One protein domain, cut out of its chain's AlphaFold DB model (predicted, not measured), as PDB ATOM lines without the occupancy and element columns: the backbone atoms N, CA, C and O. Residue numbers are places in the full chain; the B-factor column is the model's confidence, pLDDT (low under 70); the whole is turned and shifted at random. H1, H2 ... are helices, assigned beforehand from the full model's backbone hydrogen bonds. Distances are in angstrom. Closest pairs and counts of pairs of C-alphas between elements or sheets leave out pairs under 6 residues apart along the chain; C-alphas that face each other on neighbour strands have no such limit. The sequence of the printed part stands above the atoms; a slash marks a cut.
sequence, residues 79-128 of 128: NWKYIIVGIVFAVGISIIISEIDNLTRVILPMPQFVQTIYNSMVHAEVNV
ATOM      1  N   ASN A  79     -31.191   4.908 -53.140       82.00
ATOM      2  CA  ASN A  79     -31.804   5.874 -52.238       82.00
ATOM      3  C   ASN A  79     -30.938   7.139 -52.185       82.00
ATOM      4  O   ASN A  79     -29.878   7.155 -51.562       82.00
ATOM      5  N   TRP A  80     -31.421   8.210 -52.818       82.62
ATOM      6  CA  TRP A  80     -30.759   9.518 -52.901       82.62
ATOM      7  C   TRP A  80     -30.336  10.097 -51.546       82.62
ATOM      8  O   TRP A  80     -29.383  10.872 -51.488       82.62
ATOM      9  N   LYS A  81     -30.976   9.684 -50.442       89.44
ATOM     10  CA  LYS A  81     -30.563  10.077 -49.085       89.44
ATOM     11  C   LYS A  81     -29.101   9.712 -48.805       89.44
ATOM     12  O   LYS A  81     -28.412  10.473 -48.136       89.44
ATOM     13  N   TYR A  82     -28.597   8.607 -49.361       86.44
ATOM     14  CA  TYR A  82     -27.200   8.207 -49.184       86.44
ATOM     15  C   TYR A  82     -26.206   9.121 -49.912       86.44
ATOM     16  O   TYR A  82     -25.085   9.256 -49.436       86.44
ATOM     17  N   ILE A  83     -26.596   9.800 -51.002       86.81
ATOM     18  CA  ILE A  83     -25.736  10.822 -51.634       86.81
ATOM     19  C   ILE A  83     -25.538  11.990 -50.679       86.81
ATOM     20  O   ILE A  83     -24.412  12.426 -50.480       86.81
ATOM     21  N   ILE A  84     -26.618  12.465 -50.055       88.50
ATOM     22  CA  ILE A  84     -26.551  13.578 -49.101       88.50
ATOM     23  C   ILE A  84     -25.636  13.204 -47.932       88.50
ATOM     24  O   ILE A  84     -24.740  13.969 -47.585       88.50
ATOM     25  N   VAL A  85     -25.808  12.000 -47.378       90.50
ATOM     26  CA  VAL A  85     -24.932  11.480 -46.316       90.50
ATOM     27  C   VAL A  85     -23.477  11.403 -46.788       90.50
ATOM     28  O   VAL A  85     -22.586  11.835 -46.062       90.50
ATOM     29  N   GLY A  86     -23.229  10.918 -48.007       90.00
ATOM     30  CA  GLY A  86     -21.890  10.845 -48.592       90.00
ATOM     31  C   GLY A  86     -21.234  12.214 -48.782       90.00
ATOM     32  O   GLY A  86     -20.061  12.368 -48.456       90.00
ATOM     33  N   ILE A  87     -21.984  13.221 -49.242       90.94
ATOM     34  CA  ILE A  87     -21.492  14.599 -49.398       90.94
ATOM     35  C   ILE A  87     -21.132  15.186 -48.034       90.94
ATOM     36  O   ILE A  87     -20.033  15.708 -47.866       90.94
ATOM     37  N   VAL A  88     -22.023  15.064 -47.048       92.75
ATOM     38  CA  VAL A  88     -21.776  15.560 -45.685       92.75
ATOM     39  C   VAL A  88     -20.544  14.885 -45.081       92.75
ATOM     40  O   VAL A  88     -19.692  15.558 -44.504       92.75
ATOM     41  N   PHE A  89     -20.411  13.571 -45.261       94.25
ATOM     42  CA  PHE A  89     -19.253  12.816 -44.795       94.25
ATOM     43  C   PHE A  89     -17.954  13.250 -45.487       94.25
ATOM     44  O   PHE A  89     -16.954  13.474 -44.810       94.25
ATOM     45  N   ALA A  90     -17.966  13.424 -46.812       91.56
ATOM     46  CA  ALA A  90     -16.800  13.862 -47.578       91.56
ATOM     47  C   ALA A  90     -16.340  15.271 -47.174       91.56
ATOM     48  O   ALA A  90     -15.143  15.502 -46.991       91.56
ATOM     49  N   VAL A  91     -17.282  16.198 -46.977       92.88
ATOM     50  CA  VAL A  91     -16.993  17.551 -46.480       92.88
ATOM     51  C   VAL A  91     -16.418  17.488 -45.066       92.88
ATOM     52  O   VAL A  91     -15.378  18.088 -44.806       92.88
ATOM     53  N   GLY A  92     -17.036  16.711 -44.171       91.12
ATOM     54  CA  GLY A  92     -16.552  16.526 -42.803       91.12
ATOM     55  C   GLY A  92     -15.129  15.965 -42.750       91.12
ATOM     56  O   GLY A  92     -14.279  16.516 -42.055       91.12
ATOM     57  N   ILE A  93     -14.838  14.923 -43.536       93.56
ATOM     58  CA  ILE A  93     -13.482  14.370 -43.660       93.56
ATOM     59  C   ILE A  93     -12.505  15.407 -44.214       93.56
ATOM     60  O   ILE A  93     -11.394  15.509 -43.703       93.56
ATOM     61  N   SER A  94     -12.899  16.182 -45.224       91.38
ATOM     62  CA  SER A  94     -12.024  17.197 -45.824       91.38
ATOM     63  C   SER A  94     -11.620  18.263 -44.806       91.38
ATOM     64  O   SER A  94     -10.455  18.649 -44.753       91.38
ATOM     65  N   ILE A  95     -12.557  18.683 -43.948       92.12
ATOM     66  CA  ILE A  95     -12.279  19.609 -42.844       92.12
ATOM     67  C   ILE A  95     -11.315  18.966 -41.844       92.12
ATOM     68  O   ILE A  95     -10.307  19.574 -41.501       92.12
ATOM     69  N   ILE A  96     -11.573  17.728 -41.411       92.31
ATOM     70  CA  ILE A  96     -10.694  17.028 -40.461       92.31
ATOM     71  C   ILE A  96      -9.278  16.891 -41.029       92.31
ATOM     72  O   ILE A  96      -8.315  17.153 -40.318       92.31
ATOM     73  N   ILE A  97      -9.134  16.516 -42.303       91.75
ATOM     74  CA  ILE A  97      -7.826  16.423 -42.962       91.75
ATOM     75  C   ILE A  97      -7.149  17.795 -43.014       91.75
ATOM     76  O   ILE A  97      -5.955  17.883 -42.743       91.75
ATOM     77  N   SER A  98      -7.896  18.860 -43.315       89.56
ATOM     78  CA  SER A  98      -7.369  20.229 -43.312       89.56
ATOM     79  C   SER A  98      -6.863  20.647 -41.929       89.56
ATOM     80  O   SER A  98      -5.804  21.261 -41.823       89.56
ATOM     81  N   GLU A  99      -7.586  20.305 -40.862       92.00
ATOM     82  CA  GLU A  99      -7.160  20.608 -39.491       92.00
ATOM     83  C   GLU A  99      -5.973  19.751 -39.053       92.00
ATOM     84  O   GLU A  99      -5.070  20.247 -38.381       92.00
ATOM     85  N   ILE A 100      -5.926  18.481 -39.467       89.06
ATOM     86  CA  ILE A 100      -4.756  17.627 -39.248       89.06
ATOM     87  C   ILE A 100      -3.538  18.225 -39.953       89.06
ATOM     88  O   ILE A 100      -2.505  18.336 -39.302       89.06
ATOM     89  N   ASP A 101      -3.658  18.664 -41.216       87.12
ATOM     90  CA  ASP A 101      -2.562  19.325 -41.944       87.12
ATOM     91  C   ASP A 101      -2.066  20.560 -41.179       87.12
ATOM     92  O   ASP A 101      -0.864  20.719 -40.937       87.12
ATOM     93  N   ASN A 102      -3.001  21.391 -40.715       88.31
ATOM     94  CA  ASN A 102      -2.695  22.592 -39.948       88.31
ATOM     95  C   ASN A 102      -1.981  22.261 -38.623       88.31
ATOM     96  O   ASN A 102      -0.953  22.859 -38.298       88.31
ATOM     97  N   LEU A 103      -2.455  21.248 -37.895       88.12
ATOM     98  CA  LEU A 103      -1.837  20.770 -36.658       88.12
ATOM     99  C   LEU A 103      -0.436  20.186 -36.908       88.12
ATOM    100  O   LEU A 103       0.494  20.470 -36.148       88.12
ATOM    101  N   THR A 104      -0.242  19.424 -37.989       82.81
ATOM    102  CA  THR A 104       1.087  18.918 -38.358       82.81
ATOM    103  C   THR A 104       2.061  20.037 -38.684       82.81
ATOM    104  O   THR A 104       3.218  19.921 -38.300       82.81
ATOM    105  N   ARG A 105       1.627  21.146 -39.296       79.75
ATOM    106  CA  ARG A 105       2.504  22.308 -39.541       79.75
ATOM    107  C   ARG A 105       2.931  23.019 -38.259       79.75
ATOM    108  O   ARG A 105       4.014  23.593 -38.221       79.75
ATOM    109  N   VAL A 106       2.095  22.988 -37.220       80.88
ATOM    110  CA  VAL A 106       2.430  23.556 -35.905       80.88
ATOM    111  C   VAL A 106       3.447  22.680 -35.173       80.88
ATOM    112  O   VAL A 106       4.390  23.200 -34.581       80.88
ATOM    113  N   ILE A 107       3.277  21.357 -35.219       81.81
ATOM    114  CA  ILE A 107       4.155  20.404 -34.518       81.81
ATOM    115  C   ILE A 107       5.473  20.186 -35.281       81.81
ATOM    116  O   ILE A 107       6.537  20.078 -34.673       81.81
ATOM    117  N   LEU A 108       5.407  20.130 -36.610       77.81
ATOM    118  CA  LEU A 108       6.528  19.951 -37.529       77.81
ATOM    119  C   LEU A 108       6.560  21.135 -38.506       77.81
ATOM    120  O   LEU A 108       6.099  21.017 -39.646       77.81
ATOM    121  N   PRO A 109       7.093  22.292 -38.076       75.69
ATOM    122  CA  PRO A 109       7.247  23.429 -38.964       75.69
ATOM    123  C   PRO A 109       8.172  23.062 -40.122       75.69
ATOM    124  O   PRO A 109       9.169  22.354 -39.960       75.69
ATOM    125  N   MET A 110       7.837  23.566 -41.308       76.44
ATOM    126  CA  MET A 110       8.626  23.338 -42.512       76.44
ATOM    127  C   MET A 110      10.069  23.819 -42.282       76.44
ATOM    128  O   MET A 110      10.266  24.993 -41.954       76.44
ATOM    129  N   PRO A 111      11.089  22.956 -42.448       79.56
ATOM    130  CA  PRO A 111      12.476  23.360 -42.266       79.56
ATOM    131  C   PRO A 111      12.826  24.503 -43.223       79.56
ATOM    132  O   PRO A 111      12.440  24.465 -44.394       79.56
ATOM    133  N   GLN A 112      13.590  25.494 -42.749       76.56
ATOM    134  CA  GLN A 112      13.937  26.698 -43.525       76.56
ATOM    135  C   GLN A 112      14.508  26.368 -44.910       76.56
ATOM    136  O   GLN A 112      14.136  26.997 -45.893       76.56
ATOM    137  N   PHE A 113      15.330  25.319 -45.012       78.88
ATOM    138  CA  PHE A 113      15.876  24.833 -46.281       78.88
ATOM    139  C   PHE A 113      14.792  24.480 -47.315       78.88
ATOM    140  O   PHE A 113      14.908  24.841 -48.484       78.88
ATOM    141  N   VAL A 114      13.710  23.817 -46.894       78.38
ATOM    142  CA  VAL A 114      12.614  23.435 -47.798       78.38
ATOM    143  C   VAL A 114      11.791  24.666 -48.181       78.38
ATOM    144  O   VAL A 114      11.386  24.786 -49.335       78.38
ATOM    145  N   GLN A 115      11.580  25.611 -47.253       78.44
ATOM    146  CA  GLN A 115      10.915  26.887 -47.561       78.44
ATOM    147  C   GLN A 115      11.691  27.690 -48.606       78.44
ATOM    148  O   GLN A 115      11.094  28.226 -49.536       78.44
ATOM    149  N   THR A 116      13.021  27.750 -48.489       80.06
ATOM    150  CA  THR A 116      13.869  28.445 -49.464       80.06
ATOM    151  C   THR A 116      13.762  27.809 -50.849       80.06
ATOM    152  O   THR A 116      13.599  28.535 -51.828       80.06
ATOM    153  N   ILE A 117      13.776  26.473 -50.944       80.94
ATOM    154  CA  ILE A 117      13.597  25.763 -52.221       80.94
ATOM    155  C   ILE A 117      12.210  26.041 -52.809       80.94
ATOM    156  O   ILE A 117      12.110  26.433 -53.969       80.94
ATOM    157  N   TYR A 118      11.150  25.900 -52.013       79.56
ATOM    158  CA  TYR A 118       9.780  26.119 -52.475       79.56
ATOM    159  C   TYR A 118       9.567  27.552 -52.982       79.56
ATOM    160  O   TYR A 118       9.099  27.749 -54.102       79.56
ATOM    161  N   ASN A 119      10.007  28.557 -52.218       79.38
ATOM    162  CA  ASN A 119       9.910  29.960 -52.623       79.38
ATOM    163  C   ASN A 119      10.745  30.257 -53.877       79.38
ATOM    164  O   ASN A 119      10.318  31.043 -54.718       79.38
ATOM    165  N   SER A 120      11.908  29.612 -54.035       77.81
ATOM    166  CA  SER A 120      12.724  29.767 -55.245       77.81
ATOM    167  C   SER A 120      12.051  29.197 -56.499       77.81
ATOM    168  O   SER A 120      12.225  29.758 -57.574       77.81
ATOM    169  N   MET A 121      11.241  28.140 -56.369       73.00
ATOM    170  CA  MET A 121      10.486  27.559 -57.486       73.00
ATOM    171  C   MET A 121       9.249  28.395 -57.833       73.00
ATOM    172  O   MET A 121       9.032  28.705 -58.999       73.00
ATOM    173  N   VAL A 122       8.483  28.834 -56.830       75.12
ATOM    174  CA  VAL A 122       7.262  29.634 -57.042       75.12
ATOM    175  C   VAL A 122       7.581  31.025 -57.608       75.12
ATOM    176  O   VAL A 122       6.883  31.504 -58.495       75.12
ATOM    177  N   HIS A 123       8.654  31.681 -57.153       59.88
ATOM    178  CA  HIS A 123       9.059  32.985 -57.699       59.88
ATOM    179  C   HIS A 123       9.810  32.897 -59.035       59.88
ATOM    180  O   HIS A 123       9.920  33.912 -59.725       59.88
ATOM    181  N   ALA A 124      10.302  31.718 -59.425       57.41
ATOM    182  CA  ALA A 124      10.859  31.509 -60.759       57.41
ATOM    183  C   ALA A 124       9.766  31.470 -61.844       57.41
ATOM    184  O   ALA A 124      10.021  31.909 -62.960       57.41
ATOM    185  N   GLU A 125       8.546  31.028 -61.520       51.22
ATOM    186  CA  GLU A 125       7.413  30.994 -62.464       51.22
ATOM    187  C   GLU A 125       6.757  32.366 -62.710       51.22
ATOM    188  O   GLU A 125       6.036  32.525 -63.689       51.22
ATOM    189  N   VAL A 126       7.011  33.377 -61.869       51.97
ATOM    190  CA  VAL A 126       6.405  34.723 -62.001       51.97
ATOM    191  C   VAL A 126       7.217  35.655 -62.921       51.97
ATOM    192  O   VAL A 126       6.738  36.722 -63.292       51.97
ATOM    193  N   ASN A 127       8.434  35.261 -63.319       41.06
ATOM    194  CA  ASN A 127       9.335  36.073 -64.151       41.06
ATOM    195  C   ASN A 127       9.575  35.499 -65.564       41.06
ATOM    196  O   ASN A 127      10.638  35.738 -66.143       41.06
ATOM    197  N   VAL A 128       8.604  34.772 -66.130       42.62
ATOM    198  CA  VAL A 128       8.592  34.391 -67.557       42.62
ATOM    199  C   VAL A 128       7.326  34.902 -68.227       42.62
ATOM    200  O   VAL A 128       6.232  34.645 -67.682       42.62
TER     201      VAL A 128
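AT A GLANCE: This is residues 79 to 128 of the 128 residues of an uncharacterized protein of Treponema caldarium (strain ATCC 51460 / DSM 7334 / H1) (UniProt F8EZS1). Two helices make an open, flat L: the long H1 is one arm, the shorter H2 the other, and a tight link of four residues makes the corner. Neither arm packs on the other. The printed part has 50 residues with two named helices, H1 then H2, and no named strand, and its class is all helix. It is extended, with a radius of gyration of the C-alphas of 18.2 A and spans of 51 by 33 by 8 A.

IN THESE COORDINATES: H1, residues 81 to 107, begins at C-alpha 81 (-30.563, 10.077, -49.085) and is 39.0 A long. H2, residues 112 to 127, is 23.1 A long and ends at C-alpha 127 (9.335, 36.073, -64.151).

HOW THE PARTS SIT: H1 and H2 are apart, with no C-alpha of the one within 8 A of the other. In H1 every O i to N i+4 pair is within hydrogen-bond range; in H2, 10 of 12 are.

THE WHOLE: The C-alphas farthest apart, those of Asn 79 and Asn 127, are 52.4 A apart. The printed part has no cut and ends at Val 128, the chain's last residue. Mean pLDDT of the printed part is 80.8; residues 123 to 128 are under 70.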